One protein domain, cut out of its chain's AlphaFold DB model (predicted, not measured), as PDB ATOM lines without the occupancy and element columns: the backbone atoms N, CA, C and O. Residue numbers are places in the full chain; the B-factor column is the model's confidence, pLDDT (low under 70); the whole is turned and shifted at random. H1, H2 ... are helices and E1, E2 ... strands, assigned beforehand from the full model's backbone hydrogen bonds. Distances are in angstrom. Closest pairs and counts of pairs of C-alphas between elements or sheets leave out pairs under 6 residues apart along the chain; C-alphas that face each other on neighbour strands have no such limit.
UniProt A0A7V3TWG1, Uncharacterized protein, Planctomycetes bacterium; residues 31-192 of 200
ATOM      1  N   PRO A  31     140.396 188.716 132.413       58.97
ATOM      2  CA  PRO A  31     139.389 188.867 133.452       58.97
ATOM      3  C   PRO A  31     139.700 187.884 134.586       58.97
ATOM      4  O   PRO A  31     139.776 186.674 134.381       58.97
ATOM      5  N   ALA A  32     139.926 188.417 135.786       53.56
ATOM      6  CA  ALA A  32     140.038 187.607 136.986       53.56
ATOM      7  C   ALA A  32     138.630 187.120 137.341       53.56
ATOM      8  O   ALA A  32     137.809 187.878 137.854       53.56
ATOM      9  N   HIS A  33     138.327 185.867 137.011       60.78
ATOM     10  CA  HIS A  33     137.097 185.224 137.454       60.78
ATOM     11  C   HIS A  33     137.258 184.864 138.932       60.78
ATOM     12  O   HIS A  33     138.102 184.041 139.285       60.78
ATOM     13  N   ALA A  34     136.489 185.518 139.801       53.94
ATOM     14  CA  ALA A  34     136.433 185.141 141.203       53.94
ATOM     15  C   ALA A  34     135.580 183.876 141.319       53.94
ATOM     16  O   ALA A  34     134.376 183.926 141.099       53.94
ATOM     17  N   VAL A  35     136.211 182.754 141.651       69.31
ATOM     18  CA  VAL A  35     135.492 181.573 142.129       69.31
ATOM     19  C   VAL A  35     135.260 181.749 143.623       69.31
ATOM     20  O   VAL A  35     136.199 182.014 144.375       69.31
ATOM     21  N   ALA A  36     134.008 181.662 144.055       80.44
ATOM     22  CA  ALA A  36     133.678 181.644 145.471       80.44
ATOM     23  C   ALA A  36     133.339 180.213 145.874       80.44
ATOM     24  O   ALA A  36     132.596 179.533 145.170       80.44
ATOM     25  N   THR A  37     133.854 179.778 147.017       88.19
ATOM     26  CA  THR A  37     133.443 178.540 147.677       88.19
ATOM     27  C   THR A  37     133.049 178.896 149.097       88.19
ATOM     28  O   THR A  37     133.813 179.563 149.793       88.19
ATOM     29  N   ASP A  38     131.886 178.425 149.531       89.69
ATOM     30  CA  ASP A  38     131.466 178.498 150.925       89.69
ATOM     31  C   ASP A  38     130.885 177.156 151.373       89.69
ATOM     32  O   ASP A  38     130.360 176.375 150.572       89.69
ATOM     33  N   ARG A  39     131.015 176.855 152.662       91.44
ATOM     34  CA  ARG A  39     130.639 175.564 153.227       91.44
ATOM     35  C   ARG A  39     129.872 175.741 154.529       91.44
ATOM     36  O   ARG A  39     130.382 176.294 155.498       91.44
ATOM     37  N   GLY A  40     128.675 175.161 154.565       88.56
ATOM     38  CA  GLY A  40     127.897 174.965 155.780       88.56
ATOM     39  C   GLY A  40     128.178 173.615 156.446       88.56
ATOM     40  O   GLY A  40     129.085 172.869 156.079       88.56
ATOM     41  N   GLN A  41     127.366 173.268 157.442       87.12
ATOM     42  CA  GLN A  41     127.492 171.974 158.123       87.12
ATOM     43  C   GLN A  41     127.040 170.801 157.243       87.12
ATOM     44  O   GLN A  41     127.659 169.744 157.286       87.12
ATOM     45  N   ASN A  42     126.006 171.007 156.421       91.75
ATOM     46  CA  ASN A  42     125.331 169.928 155.689       91.75
ATOM     47  C   ASN A  42     125.453 170.057 154.169       91.75
ATOM     48  O   ASN A  42     124.965 169.199 153.444       91.75
ATOM     49  N   PHE A  43     126.048 171.141 153.678       95.81
ATOM     50  CA  PHE A  43     126.204 171.369 152.251       95.81
ATOM     51  C   PHE A  43     127.387 172.293 151.961       95.81
ATOM     52  O   PHE A  43     127.844 173.042 152.832       95.81
ATOM     53  N   ALA A  44     127.843 172.278 150.715       96.19
ATOM     54  CA  ALA A  44     128.773 173.260 150.173       96.19
ATOM     55  C   ALA A  44     128.196 173.908 148.920       96.19
ATOM     56  O   ALA A  44     127.437 173.287 148.173       96.19
ATOM     57  N   ILE A  45     128.604 175.147 148.678       97.06
ATOM     58  CA  ILE A  45     128.321 175.872 147.448       97.06
ATOM     59  C   ILE A  45     129.614 176.357 146.821       97.06
ATOM     60  O   ILE A  45     130.584 176.665 147.513       97.06
ATOM     61  N   CYS A  46     129.621 176.445 145.498       95.75
ATOM     62  CA  CYS A  46     130.679 177.155 144.799       95.75
ATOM     63  C   CYS A  46     130.195 177.719 143.468       95.75
ATOM     64  O   CYS A  46     129.154 177.313 142.949       95.75
ATOM     65  N   THR A  47     130.956 178.657 142.920       95.44
ATOM     66  CA  THR A  47     130.734 179.186 141.575       95.44
ATOM     67  C   THR A  47     131.930 178.914 140.676       95.44
ATOM     68  O   THR A  47     133.056 178.762 141.151       95.44
ATOM     69  N   GLY A  48     131.705 178.800 139.369       93.06
ATOM     70  CA  GLY A  48     132.798 178.620 138.420       93.06
ATOM     71  C   GLY A  48     132.455 179.043 136.993       93.06
ATOM     72  O   GLY A  48     131.329 178.809 136.540       93.06
ATOM     73  N   PRO A  49     133.405 179.652 136.257       93.25
ATOM     74  CA  PRO A  49     133.185 180.077 134.879       93.25
ATOM     75  C   PRO A  49     132.927 178.877 133.961       93.25
ATOM     76  O   PRO A  49     133.723 177.942 133.888       93.25
ATOM     77  N   VAL A  50     131.826 178.898 133.218       91.88
ATOM     78  CA  VAL A  50     131.516 177.877 132.205       91.88
ATOM     79  C   VAL A  50     131.946 178.354 130.819       91.88
ATOM     80  O   VAL A  50     132.452 177.565 130.018       91.88
ATOM     81  N   ASP A  51     131.803 179.650 130.557       90.50
ATOM     82  CA  ASP A  51     132.230 180.318 129.330       90.50
ATOM     83  C   ASP A  51     132.572 181.786 129.614       90.50
ATOM     84  O   ASP A  51     132.392 182.274 130.732       90.50
ATOM     85  N   ALA A  52     133.023 182.513 128.592       86.94
ATOM     86  CA  ALA A  52     133.319 183.936 128.713       86.94
ATOM     87  C   ALA A  52     132.095 184.729 129.217       86.94
ATOM     88  O   ALA A  52     131.103 184.888 128.507       86.94
ATOM     89  N   GLY A  53     132.182 185.235 130.452       86.69
ATOM     90  CA  GLY A  53     131.107 185.999 131.094       86.69
ATOM     91  C   GLY A  53     129.915 185.161 131.572       86.69
ATOM     92  O   GLY A  53     128.893 185.734 131.936       86.69
ATOM     93  N   VAL A  54     130.034 183.829 131.582       91.56
ATOM     94  CA  VAL A  54     128.978 182.911 132.022       91.56
ATOM     95  C   VAL A  54     129.486 182.069 133.185       91.56
ATOM     96  O   VAL A  54     130.494 181.374 133.065       91.56
ATOM     97  N   GLU A  55     128.760 182.094 134.297       92.44
ATOM     98  CA  GLU A  55     129.113 181.388 135.525       92.44
ATOM     99  C   GLU A  55     128.040 180.358 135.893       92.44
ATOM    100  O   GLU A  55     126.838 180.600 135.743       92.44
ATOM    101  N   ALA A  56     128.482 179.195 136.362       94.62
ATOM    102  CA  ALA A  56     127.626 178.211 137.002       94.62
ATOM    103  C   ALA A  56     127.703 178.358 138.518       94.62
ATOM    104  O   ALA A  56     128.771 178.584 139.082       94.62
ATOM    105  N   PHE A  57     126.563 178.147 139.159       95.88
ATOM    106  CA  PHE A  57     126.444 177.907 140.586       95.88
ATOM    107  C   PHE A  57     126.344 176.400 140.833       95.88
ATOM    108  O   PHE A  57     125.637 175.711 140.100       95.88
ATOM    109  N   PHE A  58     127.002 175.900 141.874       97.69
ATOM    110  CA  PHE A  58     126.956 174.503 142.292       97.69
ATOM    111  C   PHE A  58     126.569 174.385 143.761       97.69
ATOM    112  O   PHE A  58     126.966 175.202 144.591       97.69
ATOM    113  N   PHE A  59     125.836 173.323 144.071       97.44
ATOM    114  CA  PHE A  59     125.375 172.963 145.400       97.44
ATOM    115  C   PHE A  59     125.584 171.465 145.614       97.44
ATOM    116  O   PHE A  59     125.098 170.653 144.825       97.44
ATOM    117  N   LEU A  60     126.277 171.106 146.689       98.25
ATOM    118  CA  LEU A  60     126.499 169.725 147.107       98.25
ATOM    119  C   LEU A  60     125.841 169.492 148.464       98.25
ATOM    120  O   LEU A  60     126.264 170.095 149.447       98.25
ATOM    121  N   ASP A  61     124.862 168.593 148.520       96.75
ATOM    122  CA  ASP A  61     124.298 168.084 149.772       96.75
ATOM    123  C   ASP A  61     125.178 166.961 150.334       96.75
ATOM    124  O   ASP A  61     125.421 165.951 149.669       96.75
ATOM    125  N   PHE A  62     125.644 167.121 151.572       95.50
ATOM    126  CA  PHE A  62     126.528 166.154 152.215       95.50
ATOM    127  C   PHE A  62     125.802 164.900 152.682       95.50
ATOM    128  O   PHE A  62     126.423 163.843 152.749       95.50
ATOM    129  N   LEU A  63     124.502 164.995 152.976       93.12
ATOM    130  CA  LEU A  63     123.739 163.851 153.464       93.12
ATOM    131  C   LEU A  63     123.489 162.833 152.349       93.12
ATOM    132  O   LEU A  63     123.675 161.636 152.543       93.12
ATOM    133  N   THR A  64     123.053 163.306 151.181       94.50
ATOM    134  CA  THR A  64     122.699 162.428 150.054       94.50
ATOM    135  C   THR A  64     123.824 162.254 149.035       94.50
ATOM    136  O   THR A  64     123.749 161.358 148.193       94.50
ATOM    137  N   GLY A  65     124.846 163.116 149.069       96.62
ATOM    138  CA  GLY A  65     125.851 163.219 148.012       96.62
ATOM    139  C   GLY A  65     125.301 163.816 146.713       96.62
ATOM    140  O   GLY A  65     125.976 163.757 145.684       96.62
ATOM    141  N   GLN A  66     124.078 164.363 146.721       97.81
ATOM    142  CA  GLN A  66     123.486 164.979 145.542       97.81
ATOM    143  C   GLN A  66     124.228 166.273 145.207       97.81
ATOM    144  O   GLN A  66     124.246 167.229 145.984       97.81
ATOM    145  N   LEU A  67     124.791 166.302 144.005       98.44
ATOM    146  CA  LEU A  67     125.451 167.456 143.434       98.44
ATOM    147  C   LEU A  67     124.570 168.039 142.338       98.44
ATOM    148  O   LEU A  67     124.217 167.355 141.378       98.44
ATOM    149  N   LYS A  68     124.230 169.316 142.479       97.94
ATOM    150  CA  LYS A  68     123.471 170.078 141.491       97.94
ATOM    151  C   LYS A  68     124.273 171.274 141.029       97.94
ATOM    152  O   LYS A  68     124.982 171.896 141.811       97.94
ATOM    153  N   GLY A  69     124.125 171.618 139.761       97.38
ATOM    154  CA  GLY A  69     124.654 172.855 139.215       97.38
ATOM    155  C   GLY A  69     123.618 173.560 138.361       97.38
ATOM    156  O   GLY A  69     122.702 172.926 137.843       97.38
ATOM    157  N   ALA A  70     123.749 174.870 138.209       97.25
ATOM    158  CA  ALA A  70     122.882 175.631 137.331       97.25
ATOM    159  C   ALA A  70     123.582 176.854 136.738       97.25
ATOM    160  O   ALA A  70     124.409 177.488 137.388       97.25
ATOM    161  N   VAL A  71     123.204 177.207 135.512       96.75
ATOM    162  CA  VAL A  71     123.603 178.444 134.831       96.75
ATOM    163  C   VAL A  71     122.373 179.323 134.659       96.75
ATOM    164  O   VAL A  71     121.311 178.847 134.240       96.75
ATOM    165  N   LEU A  72     122.513 180.605 134.986       95.31
ATOM    166  CA  LEU A  72     121.457 181.600 134.806       95.31
ATOM    167  C   LEU A  72     121.160 181.835 133.323       95.31
ATOM    168  O   LEU A  72     122.053 181.791 132.483       95.31
ATOM    169  N   SER A  73     119.901 182.121 133.002       93.88
ATOM    170  CA  SER A  73     119.557 182.691 131.702       93.88
ATOM    171  C   SER A  73     119.999 184.154 131.626       93.88
ATOM    172  O   SER A  73     119.863 184.898 132.594       93.88
ATOM    173  N   ASN A  74     120.448 184.594 130.449       90.50
ATOM    174  CA  ASN A  74     120.652 186.019 130.161       90.50
ATOM    175  C   ASN A  74     119.376 186.716 129.634       90.50
ATOM    176  O   ASN A  74     119.369 187.912 129.368       90.50
ATOM    177  N   GLN A  75     118.287 185.970 129.425       92.94
ATOM    178  CA  GLN A  75     117.044 186.494 128.844       92.94
ATOM    179  C   GLN A  75     115.855 186.396 129.802       92.94
ATOM    180  O   GLN A  75     114.950 187.226 129.759       92.94
ATOM    181  N   THR A  76     115.832 185.387 130.673       91.62
ATOM    182  CA  THR A  76     114.749 185.162 131.636       91.62
ATOM    183  C   THR A  76     115.262 185.272 133.064       91.62
ATOM    184  O   THR A  76     116.447 185.138 133.340       91.62
ATOM    185  N   ARG A  77     114.350 185.499 134.015       92.62
ATOM    186  CA  ARG A  77     114.669 185.569 135.452       92.62
ATOM    187  C   ARG A  77     114.751 184.174 136.092       92.62
ATOM    188  O   ARG A  77     114.253 183.987 137.193       92.62
ATOM    189  N   ASN A  78     115.303 183.196 135.372       93.00
ATOM    190  CA  ASN A  78     115.331 181.782 135.753       93.00
ATOM    191  C   ASN A  78     116.696 181.141 135.456       93.00
ATOM    192  O   ASN A  78     117.474 181.642 134.641       93.00
ATOM    193  N   PHE A  79     116.950 179.982 136.066       94.44
ATOM    194  CA  PHE A  79     118.008 179.078 135.617       94.44
ATOM    195  C   PHE A  79     117.633 178.446 134.278       94.44
ATOM    196  O   PHE A  79     116.479 178.086 134.047       94.44
ATOM    197  N   GLN A  80     118.620 178.318 133.397       94.25
ATOM    198  CA  GLN A  80     118.430 177.782 132.055       94.25
ATOM    199  C   GLN A  80     119.058 176.402 131.896       94.25
ATOM    200  O   GLN A  80     118.425 175.489 131.362       94.25
ATOM    201  N   THR A  81     120.319 176.276 132.308       95.81
ATOM    202  CA  THR A  81     121.047 175.011 132.225       95.81
ATOM    203  C   THR A  81     121.148 174.425 133.616       95.81
ATOM    204  O   THR A  81     121.533 175.150 134.527       95.81
ATOM    205  N   VAL A  82     120.799 173.154 133.784       97.31
ATOM    206  CA  VAL A  82     120.841 172.447 135.066       97.31
ATOM    207  C   VAL A  82     121.680 171.184 134.920       97.31
ATOM    208  O   VAL A  82     121.569 170.460 133.928       97.31
ATOM    209  N   TYR A  83     122.508 170.930 135.925       97.75
ATOM    210  CA  TYR A  83     123.385 169.776 136.011       97.75
ATOM    211  C   TYR A  83     123.098 168.951 137.254       97.75
ATOM    212  O   TYR A  83     122.799 169.519 138.304       97.75
ATOM    213  N   GLU A  84     123.248 167.632 137.152       97.75
ATOM    214  CA  GLU A  84     123.091 166.718 138.288       97.75
ATOM    215  C   GLU A  84     124.164 165.620 138.288       97.75
ATOM    216  O   GLU A  84     124.559 165.123 137.235       97.75
ATOM    217  N   ALA A  85     124.627 165.234 139.473       98.31
ATOM    218  CA  ALA A  85     125.420 164.031 139.722       98.31
ATOM    219  C   ALA A  85     125.185 163.536 141.156       98.31
ATOM    220  O   ALA A  85     124.611 164.243 141.991       98.31
ATOM    221  N   ASN A  86     125.629 162.316 141.454       97.94
ATOM    222  CA  ASN A  86     125.619 161.780 142.809       97.94
ATOM    223  C   ASN A  86     127.041 161.378 143.205       97.94
ATOM    224  O   ASN A  86     127.531 160.319 142.821       97.94
ATOM    225  N   VAL A  87     127.668 162.227 144.017       98.19
ATOM    226  CA  VAL A  87     129.054 162.064 144.464       98.19
ATOM    227  C   VAL A  87     129.234 160.791 145.274       98.19
ATOM    228  O   VAL A  87     130.245 160.116 145.125       98.19
ATOM    229  N   PHE A  88     128.258 160.427 146.106       97.81
ATOM    230  CA  PHE A  88     128.360 159.223 146.925       97.81
ATOM    231  C   PHE A  88     128.276 157.944 146.082       97.81
ATOM    232  O   PHE A  88     129.022 156.987 146.310       97.81
ATOM    233  N   ALA A  89     127.388 157.935 145.086       98.00
ATOM    234  CA  ALA A  89     127.274 156.829 144.145       98.00
ATOM    235  C   ALA A  89     128.570 156.673 143.333       98.00
ATOM    236  O   ALA A  89     129.141 155.583 143.301       98.00
ATOM    237  N   ASP A  90     129.077 157.773 142.772       98.44
ATOM    238  CA  ASP A  90     130.327 157.783 142.011       98.44
ATOM    239  C   ASP A  90     131.521 157.350 142.877       98.44
ATOM    240  O   ASP A  90     132.325 156.515 142.462       98.44
ATOM    241  N   LEU A  91     131.609 157.847 144.116       97.94
ATOM    242  CA  LEU A  91     132.630 157.453 145.088       97.94
ATOM    243  C   LEU A  91     132.590 155.949 145.356       97.94
ATOM    244  O   LEU A  91     133.631 155.296 145.369       97.94
ATOM    245  N   THR A  92     131.398 155.384 145.541       97.25
ATOM    246  CA  THR A  92     131.228 153.947 145.773       97.25
ATOM    247  C   THR A  92     131.738 153.136 144.584       97.25
ATOM    248  O   THR A  92     132.471 152.164 144.774       97.25
ATOM    249  N   THR A  93     131.421 153.558 143.358       97.69
ATOM    250  CA  THR A  93     131.939 152.926 142.137       97.69
ATOM    251  C   THR A  93     133.464 153.017 142.052       97.69
ATOM    252  O   THR A  93     134.122 152.018 141.755       97.69
ATOM    253  N   VAL A  94     134.048 154.175 142.373       97.62
ATOM    254  CA  VAL A  94     135.508 154.374 142.384       97.62
ATOM    255  C   VAL A  94     136.187 153.491 143.433       97.62
ATOM    256  O   VAL A  94     137.200 152.856 143.137       97.62
ATOM    257  N   ILE A  95     135.631 153.402 144.643       96.75
ATOM    258  CA  ILE A  95     136.160 152.553 145.719       96.75
ATOM    259  C   ILE A  95     136.131 151.081 145.307       96.75
ATOM    260  O   ILE A  95     137.117 150.375 145.497       96.75
ATOM    261  N   GLN A  96     135.033 150.614 144.709       96.38
ATOM    262  CA  GLN A  96     134.925 149.233 144.234       96.38
ATOM    263  C   GLN A  96     135.977 148.917 143.163       96.38
ATOM    264  O   GLN A  96     136.624 147.870 143.235       96.38
ATOM    265  N   ALA A  97     136.197 149.834 142.216       95.81
ATOM    266  CA  ALA A  97     137.238 149.690 141.202       95.81
ATOM    267  C   ALA A  97     138.644 149.638 141.830       95.81
ATOM    268  O   ALA A  97     139.398 148.699 141.572       95.81
ATOM    269  N   LYS A  98     138.973 150.572 142.735       94.81
ATOM    270  CA  LYS A  98     140.273 150.593 143.428       94.81
ATOM    271  C   LYS A  98     140.483 149.365 144.322       94.81
ATOM    272  O   LYS A  98     141.582 148.816 144.361       94.81
ATOM    273  N   ASN A  99     139.447 148.867 144.993       95.06
ATOM    274  CA  ASN A  99     139.540 147.645 145.796       95.06
ATOM    275  C   ASN A  99     139.773 146.399 144.933       95.06
ATOM    276  O   ASN A  99     140.515 145.507 145.345       95.06
ATOM    277  N   ALA A 100     139.220 146.347 143.717       95.69
ATOM    278  CA  ALA A 100     139.532 145.279 142.771       95.69
ATOM    279  C   ALA A 100     141.018 145.302 142.358       95.69
ATOM    280  O   ALA A 100     141.663 144.251 142.315       95.69
ATOM    281  N   GLU A 101     141.591 146.487 142.128       93.56
ATOM    282  CA  GLU A 101     143.028 146.656 141.861       93.56
ATOM    283  C   GLU A 101     143.887 146.243 143.069       93.56
ATOM    284  O   GLU A 101     144.876 145.519 142.923       93.56
ATOM    285  N   ILE A 102     143.487 146.637 144.282       93.44
ATOM    286  CA  ILE A 102     144.143 146.239 145.536       93.44
ATOM    287  C   ILE A 102     144.105 144.718 145.709       93.44
ATOM    288  O   ILE A 102     145.124 144.121 146.055       93.44
ATOM    289  N   ALA A 103     142.979 144.064 145.422       93.88
ATOM    290  CA  ALA A 103     142.855 142.613 145.509       93.88
ATOM    291  C   ALA A 103     143.811 141.892 144.541       93.88
ATOM    292  O   ALA A 103     144.459 140.912 144.928       93.88
ATOM    293  N   GLN A 104     143.958 142.405 143.313       93.12
ATOM    294  CA  GLN A 104     144.919 141.889 142.332       93.12
ATOM    295  C   GLN A 104     146.369 142.089 142.796       93.12
ATOM    296  O   GLN A 104     147.164 141.146 142.753       93.12
ATOM    297  N   ALA A 105     146.705 143.274 143.310       92.38
ATOM    298  CA  ALA A 105     148.026 143.551 143.870       92.38
ATOM    299  C   ALA A 105     148.325 142.644 145.078       92.38
ATOM    300  O   ALA A 105     149.393 142.040 145.165       92.38
ATOM    301  N   ASN A 106     147.359 142.458 145.978       93.75
ATOM    302  CA  ASN A 106     147.482 141.585 147.144       93.75
ATOM    303  C   ASN A 106     147.686 140.119 146.749       93.75
ATOM    304  O   ASN A 106     148.447 139.407 147.404       93.75
ATOM    305  N   ALA A 107     147.071 139.653 145.659       92.44
ATOM    306  CA  ALA A 107     147.325 138.315 145.128       92.44
ATOM    307  C   ALA A 107     148.784 138.128 144.670       92.44
ATOM    308  O   ALA A 107     149.329 137.034 144.820       92.44
ATOM    309  N   GLN A 108     149.431 139.180 144.158       91.56
ATOM    310  CA  GLN A 108     150.854 139.162 143.810       91.56
ATOM    311  C   GLN A 108     151.744 139.222 145.059       91.56
ATOM    312  O   GLN A 108     152.664 138.417 145.186       91.56
ATOM    313  N   LEU A 109     151.436 140.107 146.014       91.12
ATOM    314  CA  LEU A 109     152.213 140.283 147.251       91.12
ATOM    315  C   LEU A 109     152.226 139.021 148.124       91.12
ATOM    316  O   LEU A 109     153.257 138.677 148.702       91.12
ATOM    317  N   ARG A 110     151.119 138.264 148.139       88.56
ATOM    318  CA  ARG A 110     151.045 136.943 148.787       88.56
ATOM    319  C   ARG A 110     152.081 135.954 148.246       88.56
ATOM    320  O   ARG A 110     152.520 135.087 148.990       88.56
ATOM    321  N   ARG A 111     152.492 136.078 146.977       90.31
ATOM    322  CA  ARG A 111     153.537 135.226 146.379       90.31
ATOM    323  C   ARG A 111     154.941 135.654 146.797       90.31
ATOM    324  O   ARG A 111     155.819 134.811 146.905       90.31
ATOM    325  N   THR A 112     155.151 136.950 147.020       91.44
ATOM    326  CA  THR A 112     156.457 137.519 147.389       91.44
ATOM    327  C   THR A 112     156.663 137.621 148.903       91.44
ATOM    328  O   THR A 112     157.715 138.078 149.334       91.44
ATOM    329  N   GLY A 113     155.667 137.243 149.713       89.06
ATOM    330  CA  GLY A 113     155.706 137.364 151.176       89.06
ATOM    331  C   GLY A 113     155.613 138.805 151.693       89.06
ATOM    332  O   GLY A 113     155.903 139.053 152.861       89.06
ATOM    333  N   ALA A 114     155.229 139.762 150.844       89.06
ATOM    334  CA  ALA A 114     155.071 141.163 151.229       89.06
ATOM    335  C   ALA A 114     153.705 141.399 151.912       89.06
ATOM    336  O   ALA A 114     152.739 140.694 151.602       89.06
ATOM    337  N   PRO A 115     153.589 142.385 152.826       90.06
ATOM    338  CA  PRO A 115     152.335 142.659 153.525       90.06
ATOM    339  C   PRO A 115     151.235 143.121 152.551       90.06
ATOM    340  O   PRO A 115     151.530 143.856 151.604       90.06
ATOM    341  N   PRO A 116     149.966 142.718 152.767       89.44
ATOM    342  CA  PRO A 116     148.856 143.137 151.923       89.44
ATOM    343  C   PRO A 116     148.553 144.628 152.105       89.44
ATOM    344  O   PRO A 116     148.638 145.174 153.205       89.44
ATOM    345  N   ARG A 117     148.155 145.276 151.013       89.19
ATOM    346  CA  ARG A 117     147.623 146.637 151.011       89.19
ATOM    347  C   ARG A 117     146.206 146.633 151.598       89.19
ATOM    348  O   ARG A 117     145.431 145.734 151.251       89.19
ATOM    349  N   PRO A 118     145.862 147.604 152.456       89.25
ATOM    350  CA  PRO A 118     144.522 147.713 153.018       89.25
ATOM    351  C   PRO A 118     143.507 148.098 151.937       89.25
ATOM    352  O   PRO A 118     143.819 148.877 151.039       89.25
ATOM    353  N   GLU A 119     142.295 147.556 152.039       90.81
ATOM    354  CA  GLU A 119     141.161 147.956 151.203       90.81
ATOM    355  C   GLU A 119     140.567 149.281 151.693       90.81
ATOM    356  O   GLU A 119     140.583 149.596 152.885       90.81
ATOM    357  N   ILE A 120     140.019 150.054 150.760       92.06
ATOM    358  CA  ILE A 120     139.351 151.321 151.040       92.06
ATOM    359  C   ILE A 120     137.917 151.013 151.467       92.06
ATOM    360  O   ILE A 120     137.158 150.370 150.738       92.06
ATOM    361  N   GLN A 121     137.532 151.471 152.652       92.50
ATOM    362  CA  GLN A 121     136.178 151.286 153.167       92.50
ATOM    363  C   GLN A 121     135.244 152.359 152.608       92.50
ATOM    364  O   GLN A 121     135.623 153.523 152.496       92.50
ATOM    365  N   ILE A 122     134.007 151.972 152.287       93.44
ATOM    366  CA  ILE A 122     132.972 152.932 151.899       93.44
ATOM    367  C   ILE A 122     132.568 153.720 153.154       93.44
ATOM    368  O   ILE A 122     132.135 153.104 154.139       93.44
ATOM    369  N   PRO A 123     132.698 155.058 153.147       92.75
ATOM    370  CA  PRO A 123     132.391 155.867 154.313       92.75
ATOM    371  C   PRO A 123     130.895 155.786 154.628       92.75
ATOM    372  O   PRO A 123     130.056 156.035 153.767       92.75
ATOM    373  N   GLN A 124     130.560 155.445 155.875       92.06
ATOM    374  CA  GLN A 124     129.169 155.424 156.354       92.06
ATOM    375  C   GLN A 124     128.632 156.838 156.617       92.06
ATOM    376  O   GLN A 124     127.438 157.084 156.475       92.06
ATOM    377  N   SER A 125     129.533 157.764 156.955       91.62
ATOM    378  CA  SER A 125     129.257 159.188 157.156       91.62
ATOM    379  C   SER A 125     130.240 160.006 156.313       91.62
ATOM    380  O   SER A 125     131.270 160.440 156.835       91.62
ATOM    381  N   PRO A 126     129.991 160.154 154.998       92.44
ATOM    382  CA  PRO A 126     130.891 160.869 154.100       92.44
ATOM    383  C   PRO A 126     131.100 162.321 154.537       92.44
ATOM    384  O   PRO A 126     130.157 162.986 154.967       92.44
ATOM    385  N   ASN A 127     132.323 162.830 154.390       93.25
ATOM    386  CA  ASN A 127     132.631 164.231 154.671       93.25
ATOM    387  C   ASN A 127     133.291 164.880 153.457       93.25
ATOM    388  O   ASN A 127     134.426 164.542 153.105       93.25
ATOM    389  N   TYR A 128     132.576 165.819 152.839       95.62
ATOM    390  CA  TYR A 128     132.958 166.399 151.561       95.62
ATOM    391  C   TYR A 128     133.569 167.797 151.684       95.62
ATOM    392  O   TYR A 128     133.116 168.649 152.450       95.62
ATOM    393  N   LEU A 129     134.555 168.057 150.831       94.94
ATOM    394  CA  LEU A 129     135.033 169.388 150.478       94.94
ATOM    395  C   LEU A 129     134.843 169.585 148.976       94.94
ATOM    396  O   LEU A 129     134.978 168.636 148.210       94.94
ATOM    397  N   MET A 130     134.545 170.806 148.548       96.12
ATOM    398  CA  MET A 130     134.266 171.104 147.146       96.12
ATOM    399  C   MET A 130     134.914 172.423 146.744       96.12
ATOM    400  O   MET A 130     134.845 173.382 147.504       96.12
ATOM    401  N   VAL A 131     135.517 172.476 145.559       95.62
ATOM    402  CA  VAL A 131     136.049 173.703 144.944       95.62
ATOM    403  C   VAL A 131     135.934 173.631 143.424       95.62
ATOM    404  O   VAL A 131     135.939 172.549 142.840       95.62
ATOM    405  N   THR A 132     135.882 174.780 142.764       94.38
ATOM    406  CA  THR A 132     135.976 174.896 141.304       94.38
ATOM    407  C   THR A 132     137.381 175.308 140.885       94.38
ATOM    408  O   THR A 132     138.101 175.989 141.614       94.38
ATOM    409  N   GLY A 133     137.777 174.899 139.684       89.81
ATOM    410  CA  GLY A 133     139.022 175.335 139.062       89.81
ATOM    411  C   GLY A 133     138.890 175.401 137.549       89.81
ATOM    412  O   GLY A 133     138.076 174.693 136.955       89.81
ATOM    413  N   VAL A 134     139.686 176.264 136.920       89.12
ATOM    414  CA  VAL A 134     139.691 176.409 135.463       89.12
ATOM    415  C   VAL A 134     140.470 175.255 134.836       89.12
ATOM    416  O   VAL A 134     141.602 174.986 135.238       89.12
ATOM    417  N   ALA A 135     139.896 174.607 133.823       82.38
ATOM    418  CA  ALA A 135     140.606 173.645 132.990       82.38
ATOM    419  C   ALA A 135     140.345 173.919 131.508       82.38
ATOM    420  O   ALA A 135     139.203 173.933 131.047       82.38
ATOM    421  N   ASP A 136     141.424 174.081 130.743       77.56
ATOM    422  CA  ASP A 136     141.365 174.159 129.285       77.56
ATOM    423  C   ASP A 136     141.334 172.743 128.691       77.56
ATOM    424  O   ASP A 136     142.318 172.211 128.170       77.56
ATOM    425  N   ILE A 137     140.191 172.073 128.865       82.56
ATOM    426  CA  ILE A 137     139.949 170.769 128.250       82.56
ATOM    427  C   ILE A 137     139.738 170.992 126.756       82.56
ATOM    428  O   ILE A 137     138.863 171.765 126.359       82.56
ATOM    429  N   ARG A 138     140.525 170.292 125.925       78.75
ATOM    430  CA  ARG A 138     140.472 170.428 124.463       78.75
ATOM    431  C   ARG A 138     139.033 170.327 123.961       78.75
ATOM    432  O   ARG A 138     138.414 169.265 123.985       78.75
ATOM    433  N   ARG A 139     138.538 171.448 123.447       73.19
ATOM    434  CA  ARG A 139     137.248 171.555 122.770       73.19
ATOM    435  C   ARG A 139     137.471 171.058 121.346       73.19
ATOM    436  O   ARG A 139     138.128 171.730 120.557       73.19
ATOM    437  N   GLY A 140     137.025 169.840 121.044       64.56
ATOM    438  CA  GLY A 140     137.069 169.328 119.671       64.56
ATOM    439  C   GLY A 140     136.290 170.238 118.707       64.56
ATOM    440  O   GLY A 140     135.541 171.103 119.164       64.56
ATOM    441  N   PRO A 141     136.385 170.028 117.381       59.72
ATOM    442  CA  PRO A 141     135.608 170.768 116.372       59.72
ATOM    443  C   PRO A 141     134.084 170.523 116.451       59.72
ATOM    444  O   PRO A 141     133.344 170.848 115.525       59.72
ATOM    445  N   SER A 142     133.609 169.921 117.541       56.31
ATOM    446  CA  SER A 142     132.230 169.542 117.781       56.31
ATOM    447  C   SER A 142     131.334 170.774 117.883       56.31
ATOM    448  O   SER A 142     131.474 171.598 118.786       56.31
ATOM    449  N   VAL A 143     130.370 170.852 116.969       60.16
ATOM    450  CA  VAL A 143     129.191 171.714 117.078       60.16
ATOM    451  C   VAL A 143     128.279 171.116 118.155       60.16
ATOM    452  O   VAL A 143     127.890 169.953 118.044       60.16
ATOM    453  N   GLY A 144     127.942 171.879 119.200       77.62
ATOM    454  CA  GLY A 144     127.032 171.447 120.266       77.62
ATOM    455  C   GLY A 144     127.651 171.460 121.666       77.62
ATOM    456  O   GLY A 144     128.284 172.430 122.073       77.62
ATOM    457  N   VAL A 145     127.416 170.397 122.442       87.69
ATOM    458  CA  VAL A 145     127.859 170.316 123.843       87.69
ATOM    459  C   VAL A 145     129.375 170.120 123.905       87.69
ATOM    460  O   VAL A 145     129.908 169.137 123.391       87.69
ATOM    461  N   ARG A 146     130.064 171.054 124.557       90.81
ATOM    462  CA  ARG A 146     131.514 171.096 124.761       90.81
ATOM    463  C   ARG A 146     131.854 171.172 126.253       90.81
ATOM    464  O   ARG A 146     131.009 171.596 127.037       90.81
ATOM    465  N   PRO A 147     133.079 170.820 126.669       92.62
ATOM    466  CA  PRO A 147     133.531 171.098 128.028       92.62
ATOM    467  C   PRO A 147     133.501 172.605 128.334       92.62
ATOM    468  O   PRO A 147     133.996 173.422 127.546       92.62
ATOM    469  N   GLY A 148     132.920 172.974 129.475       91.50
ATOM    470  CA  GLY A 148     132.998 174.318 130.043       91.50
ATOM    471  C   GLY A 148     134.414 174.664 130.515       91.50
ATOM    472  O   GLY A 148     135.305 173.819 130.533       91.50
ATOM    473  N   GLN A 149     134.638 175.926 130.887       91.69
ATOM    474  CA  GLN A 149     135.935 176.396 131.399       91.69
ATOM    475  C   GLN A 149     136.250 175.890 132.814       91.69
ATOM    476  O   GLN A 149     137.407 175.935 133.215       91.69
ATOM    477  N   THR A 150     135.253 175.404 133.557       92.06
ATOM    478  CA  THR A 150     135.401 174.937 134.941       92.06
ATOM    479  C   THR A 150     135.310 173.425 135.044       92.06
ATOM    480  O   THR A 150     134.412 172.806 134.472       92.06
ATOM    481  N   MET A 151     136.193 172.866 135.867       93.75
ATOM    482  CA  MET A 151     136.029 171.567 136.507       93.75
ATOM    483  C   MET A 151     135.626 171.771 137.965       93.75
ATOM    484  O   MET A 151     136.084 172.705 138.631       93.75
ATOM    485  N   LEU A 152     134.797 170.868 138.465       96.31
ATOM    486  CA  LEU A 152     134.380 170.849 139.856       96.31
ATOM    487  C   LEU A 152     135.082 169.703 140.584       96.31
ATOM    488  O   LEU A 152     134.906 168.540 140.233       96.31
ATOM    489  N   TYR A 153     135.875 170.034 141.593       96.81
ATOM    490  CA  TYR A 153     136.629 169.089 142.405       96.81
ATOM    491  C   TYR A 153     135.867 168.835 143.701       96.81
ATOM    492  O   TYR A 153     135.546 169.777 144.425       96.81
ATOM    493  N   VAL A 154     135.606 167.570 144.008       97.62
ATOM    494  CA  VAL A 154     134.941 167.140 145.237       97.62
ATOM    495  C   VAL A 154     135.820 166.111 145.932       97.62
ATOM    496  O   VAL A 154     136.046 165.025 145.409       97.62
ATOM    497  N   ALA A 155     136.335 166.451 147.106       96.44
ATOM    498  CA  ALA A 155     137.117 165.546 147.935       96.44
ATOM    499  C   ALA A 155     136.222 164.903 148.993       96.44
ATOM    500  O   ALA A 155     135.515 165.615 149.702       96.44
ATOM    501  N   GLU A 156     136.293 163.585 149.145       95.81
ATOM    502  CA  GLU A 156     135.780 162.892 150.322       95.81
ATOM    503  C   GLU A 156     136.949 162.627 151.280       95.81
ATOM    504  O   GLU A 156     137.943 161.982 150.946       95.81
ATOM    505  N   THR A 157     136.867 163.220 152.467       92.69
ATOM    506  CA  THR A 157     138.015 163.366 153.372       92.69
ATOM    507  C   THR A 157     138.311 162.126 154.208       92.69
ATOM    508  O   THR A 157     139.455 161.966 154.629       92.69
ATOM    509  N   ASN A 158     137.343 161.226 154.420       92.44
ATOM    510  CA  ASN A 158     137.589 159.979 155.151       92.44
ATOM    511  C   ASN A 158     138.386 158.975 154.303       92.44
ATOM    512  O   ASN A 158     139.226 158.244 154.819       92.44
ATOM    513  N   THR A 159     138.133 158.945 152.996       93.44
ATOM    514  CA  THR A 159     138.797 158.065 152.027       93.44
ATOM    515  C   THR A 159     140.006 158.725 151.373       93.44
ATOM    516  O   THR A 159     140.888 158.024 150.877       93.44
ATOM    517  N   GLY A 160     140.057 160.061 151.358       93.25
ATOM    518  CA  GLY A 160     141.068 160.844 150.646       93.25
ATOM    519  C   GLY A 160     140.920 160.794 149.124       93.25
ATOM    520  O   GLY A 160     141.870 161.135 148.412       93.25
ATOM    521  N   ILE A 161     139.764 160.349 148.621       96.19
ATOM    522  CA  ILE A 161     139.451 160.317 147.192       96.19
ATOM    523  C   ILE A 161     138.959 161.693 146.752       96.19
ATOM    524  O   ILE A 161     138.083 162.287 147.375       96.19
ATOM    525  N   VAL A 162     139.504 162.181 145.642       97.50
ATOM    526  CA  VAL A 162     139.044 163.393 144.963       97.50
ATOM    527  C   VAL A 162     138.402 162.993 143.646       97.50
ATOM    528  O   VAL A 162     139.060 162.390 142.801       97.50
ATOM    529  N   LEU A 163     137.131 163.344 143.479       98.38
ATOM    530  CA  LEU A 163     136.367 163.229 142.243       98.38
ATOM    531  C   LEU A 163     136.400 164.566 141.503       98.38
ATOM    532  O   LEU A 163     136.285 165.630 142.111       98.38
ATOM    533  N   VAL A 164     136.544 164.519 140.185       97.69
ATOM    534  CA  VAL A 164     136.567 165.699 139.321       97.69
ATOM    535  C   VAL A 164     135.446 165.581 138.312       97.69
ATOM    536  O   VAL A 164     135.390 164.614 137.555       97.69
ATOM    537  N   TYR A 165     134.574 166.580 138.279       97.81
ATOM    538  CA  TYR A 165     133.434 166.647 137.383       97.81
ATOM    539  C   TYR A 165     133.662 167.673 136.281       97.81
ATOM    540  O   TYR A 165     133.955 168.843 136.539       97.81
ATOM    541  N   MET A 166     133.471 167.232 135.042       95.44
ATOM    542  CA  MET A 166     133.418 168.090 133.871       95.44
ATOM    543  C   MET A 166     132.022 168.701 133.741       95.44
ATOM    544  O   MET A 166     131.012 167.994 133.817       95.44
ATOM    545  N   VAL A 167     131.971 170.011 133.495       95.25
ATOM    546  CA  VAL A 167     130.727 170.748 133.247       95.25
ATOM    547  C   VAL A 167     130.436 170.754 131.740       95.25
ATOM    548  O   VAL A 167     131.152 171.428 130.996       95.25
ATOM    549  N   PRO A 168     129.432 170.014 131.243       94.31
ATOM    550  CA  PRO A 168     129.035 170.078 129.837       94.31
ATOM    551  C   PRO A 168     128.327 171.402 129.528       94.31
ATOM    552  O   PRO A 168     127.466 171.848 130.277       94.31
ATOM    553  N   TRP A 169     128.642 172.020 128.395       93.75
ATOM    554  CA  TRP A 169     128.153 173.351 128.044       93.75
ATOM    555  C   TRP A 169     127.767 173.466 126.572       93.75
ATOM    556  O   TRP A 169     128.512 173.019 125.711       93.75
ATOM    557  N   SER A 170     126.641 174.110 126.253       93.25
ATOM    558  CA  SER A 170     126.287 174.475 124.870       93.25
ATOM    559  C   SER A 170     126.018 175.980 124.781       93.25
ATOM    560  O   SER A 170     124.952 176.437 125.210       93.25
ATOM    561  N   PRO A 171     126.949 176.760 124.202       92.31
ATOM    562  CA  PRO A 171     126.748 178.189 123.975       92.31
ATOM    563  C   PRO A 171     125.563 178.469 123.052       92.31
ATOM    564  O   PRO A 171     124.865 179.465 123.228       92.31
ATOM    565  N   GLU A 172     125.307 177.586 122.084       92.56
ATOM    566  CA  GLU A 172     124.199 177.717 121.138       92.56
ATOM    567  C   GLU A 172     122.872 177.696 121.894       92.56
ATOM    568  O   GLU A 172     122.060 178.608 121.751       92.56
ATOM    569  N   ARG A 173     122.685 176.710 122.782       93.56
ATOM    570  CA  ARG A 173     121.481 176.624 123.616       93.56
ATOM    571  C   ARG A 173     121.385 177.795 124.581       93.56
ATOM    572  O   ARG A 173     120.306 178.372 124.701       93.56
ATOM    573  N   HIS A 174     122.493 178.180 125.221       94.19
ATOM    574  CA  HIS A 174     122.521 179.332 126.121       94.19
ATOM    575  C   HIS A 174     122.073 180.621 125.424       94.19
ATOM    576  O   HIS A 174     121.135 181.275 125.875       94.19
ATOM    577  N   SER A 175     122.671 180.928 124.271       92.75
ATOM    578  CA  SER A 175     122.350 182.118 123.475       92.75
ATOM    579  C   SER A 175     120.918 182.113 122.935       92.75
ATOM    580  O   SER A 175     120.272 183.157 122.910       92.75
ATOM    581  N   ALA A 176     120.384 180.939 122.580       93.50
ATOM    582  CA  ALA A 176     118.998 180.765 122.155       93.50
ATOM    583  C   ALA A 176     118.003 180.677 123.329       93.50
ATOM    584  O   ALA A 176     116.815 180.449 123.107       93.50
ATOM    585  N   ASN A 177     118.480 180.812 124.572       93.12
ATOM    586  CA  ASN A 177     117.705 180.638 125.797       93.12
ATOM    587  C   ASN A 177     116.901 179.317 125.857       93.12
ATOM    588  O   ASN A 177     115.822 179.236 126.445       93.12
ATOM    589  N   GLN A 178     117.423 178.260 125.230       93.38
ATOM    590  CA  GLN A 178     116.822 176.931 125.265       93.38
ATOM    591  C   GLN A 178     117.209 176.213 126.566       93.38
ATOM    592  O   GLN A 178     118.407 176.105 126.844       93.38
ATOM    593  N   PRO A 179     116.247 175.710 127.362       91.31
ATOM    594  CA  PRO A 179     116.558 174.931 128.555       91.31
ATOM    595  C   PRO A 179     117.422 173.709 128.236       91.31
ATOM    596  O   PRO A 179     117.241 173.046 127.209       91.31
ATOM    597  N   PHE A 180     118.361 173.396 129.126       90.94
ATOM    598  CA  PHE A 180     119.268 172.266 128.947       90.94
ATOM    599  C   PHE A 180     119.522 171.565 130.283       90.94
ATOM    600  O   PHE A 180     120.061 172.159 131.205       90.94
ATOM    601  N   ALA A 181     119.121 170.301 130.393       95.00
ATOM    602  CA  ALA A 181     119.394 169.469 131.559       95.00
ATOM    603  C   ALA A 181     120.293 168.308 131.139       95.00
ATOM    604  O   ALA A 181     120.003 167.621 130.158       95.00
ATOM    605  N   THR A 182     121.399 168.113 131.848       95.12
ATOM    606  CA  THR A 182     122.398 167.089 131.521       95.12
ATOM    607  C   THR A 182     123.187 166.718 132.771       95.12
ATOM    608  O   THR A 182     123.409 167.586 133.610       95.12
ATOM    609  N   PRO A 183     123.654 165.472 132.934       97.00
ATOM    610  CA  PRO A 183     124.480 165.136 134.084       97.00
ATOM    611  C   PRO A 183     125.825 165.873 134.052       97.00
ATOM    612  O   PRO A 183     126.366 166.138 132.973       97.00
ATOM    613  N   LEU A 184     126.388 166.152 135.230       97.38
ATOM    614  CA  LEU A 184     127.827 166.392 135.336       97.38
ATOM    615  C   LEU A 184     128.548 165.086 135.013       97.38
ATOM    616  O   LEU A 184     128.131 164.014 135.450       97.38
ATOM    617  N   GLN A 185     129.628 165.165 134.246       95.19
ATOM    618  CA  GLN A 185     130.362 163.965 133.857       95.19
ATOM    619  C   GLN A 185     131.535 163.763 134.803       95.19
ATOM    620  O   GLN A 185     132.394 164.639 134.905       95.19
ATOM    621  N   LEU A 186     131.586 162.613 135.480       97.31
ATOM    622  CA  LEU A 186     132.774 162.216 136.225       97.31
ATOM    623  C   LEU A 186     133.941 162.082 135.242       97.31
ATOM    624  O   LEU A 186     133.927 161.239 134.347       97.31
ATOM    625  N   TRP A 187     134.928 162.954 135.391       95.56
ATOM    626  CA  TRP A 187     136.068 163.071 134.490       95.56
ATOM    627  C   TRP A 187     137.273 162.281 134.990       95.56
ATOM    628  O   TRP A 187     137.955 161.613 134.217       95.56
ATOM    629  N   ALA A 188     137.539 162.366 136.292       96.25
ATOM    630  CA  ALA A 188     138.636 161.667 136.943       96.25
ATOM    631  C   ALA A 188     138.310 161.421 138.418       96.25
ATOM    632  O   ALA A 188     137.554 162.180 139.025       96.25
ATOM    633  N   ALA A 189     138.915 160.388 138.998       97.25
ATOM    634  CA  ALA A 189     138.882 160.157 140.433       97.25
ATOM    635  C   ALA A 189     140.187 159.510 140.898       97.25
ATOM    636  O   ALA A 189     140.628 158.528 140.304       97.25
ATOM    637  N   GLU A 190     140.798 160.040 141.957       95.62
ATOM    638  CA  GLU A 190     142.061 159.510 142.482       95.62
ATOM    639  C   GLU A 190     142.148 159.634 144.005       95.62
ATOM    640  O   GLU A 190     141.573 160.552 144.588       95.62
ATOM    641  N   GLN A 191     142.857 158.703 144.656       92.94
ATOM    642  CA  GLN A 191     143.100 158.758 146.096       92.94
ATOM    643  C   GLN A 191     144.403 159.514 146.363       92.94
ATOM    644  O   GLN A 191     145.491 159.018 146.088       92.94
ATOM    645  N   PHE A 192     144.299 160.717 146.926       88.38
ATOM    646  CA  PHE A 192     145.459 161.572 147.210       88.38
ATOM    647  C   PHE A 192     146.050 161.351 148.602       88.38
ATOM    648  O   PHE A 192     147.196 161.717 148.855       88.38
TER     649      PHE A 192
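This is residues 31 to 192 of the 200 residues of an uncharacterized protein of Planctomycetes bacterium (UniProt A0A7V3TWG1). Two strongly twisted sheets lie face to face as a sandwich, the larger of E1 E2 E3 E4 E5 E9 and the smaller of E6 E7 E8 E10, joined along one side where E9 runs on into E10. The long helix H1 follows E5 directly, covers part of the smaller sheet with its residues 87 to 98 and reaches on past the sandwich as an arm that makes the length of the domain; residues 113 to 127 lead back from its far end. The printed part has 162 residues, with two named helices and ten named strands in the order E1 E2 E3 E4 E5 H1 E6 E7 E8 H2 E9 E10, and its class is mixed, helices and strands. The larger sheet is mixed and the smaller all antiparallel, each in the order just named. The whole is only just loose, close to compact, with a radius of gyration of the C-alphas of 18.4 A, and it spans 65 by 40 by 28 A.

In the larger sheet, E1 is residues 37 to 39, E2 residues 43 to 51, 25.3 A long, E3 residues 54 to 61, 23.6 A, E4 residues 66 to 72, E5 residues 79 to 86, 20.2 A, and E9 residues 180 to 183. E1 begins at C-alpha 37 at (133.443, 178.540, 147.677). In the smaller sheet, E6 is residues 128 to 134, E7 residues 146 to 156, 27.2 A, E8 residues 161 to 169, 25.8 A, and E10 residues 185 to 191. E7 bends by 77 degrees at residue 149. H1, residues 87 to 112, is 36.9 A long and ends at C-alpha 112 at (156.457, 137.519, 147.389). H2 is residues 171 to 175. E10 ends at C-alpha 191 at (143.100, 158.758, 146.096).

E1 E2 E3 E4 E5 form a meander, each strand the antiparallel neighbour of the one before. N 46 and O 58 of the hairpin E2 and E3 are 3.1 A apart, and N 69 and O 83 of the hairpin E4 and E5 are 2.9 A apart, both within hydrogen-bond range. E9 is an edge strand, parallel to E5 at 13 degrees, with N 82 and O 180 2.9 A apart. E6 E7 E8 form a second meander, and E10 is antiparallel to E8 at 163 degrees. N 131 and O 153 of E6 and E7 are 2.9 A apart, and N 164 and O 188 of E8 and E10 are 2.8 A apart. The facing parts of the sandwich are 9.2 A centre to centre, their strands at 22 degrees. The closest C-alphas of E2 and E7 are those of Val 50 and Gly 148, 4.4 A apart. H1 is on one face of the smaller sheet, two layers, at a height over the sheet of 9.6 A. It lies over E10 and, only just, with 3 C-alphas each, over E7 and E8; on the local plane it stands at 40 degrees to E10, slantwise to the strands. Its closest C-alpha pair with E10 is Val 94 and Ala 189, 7.0 A. H2 only grazes the larger sheet, with its residues 171 to 174, and is apart from H1. Every O i to N i+4 pair is within hydrogen-bond range in H2, and 21 of 22 are in H1.

The outline is elongated; the two C-alphas farthest apart in the domain, those of Gln 75 and Gly 113, are 66.4 A apart. The printed part has no cut. The links from H1 to E6, 15 residues, and from E6 to E7, 11 residues, are long. The mean pLDDT of the printed part is 91.4, with residues 31 to 35 and 140 to 143 under 70.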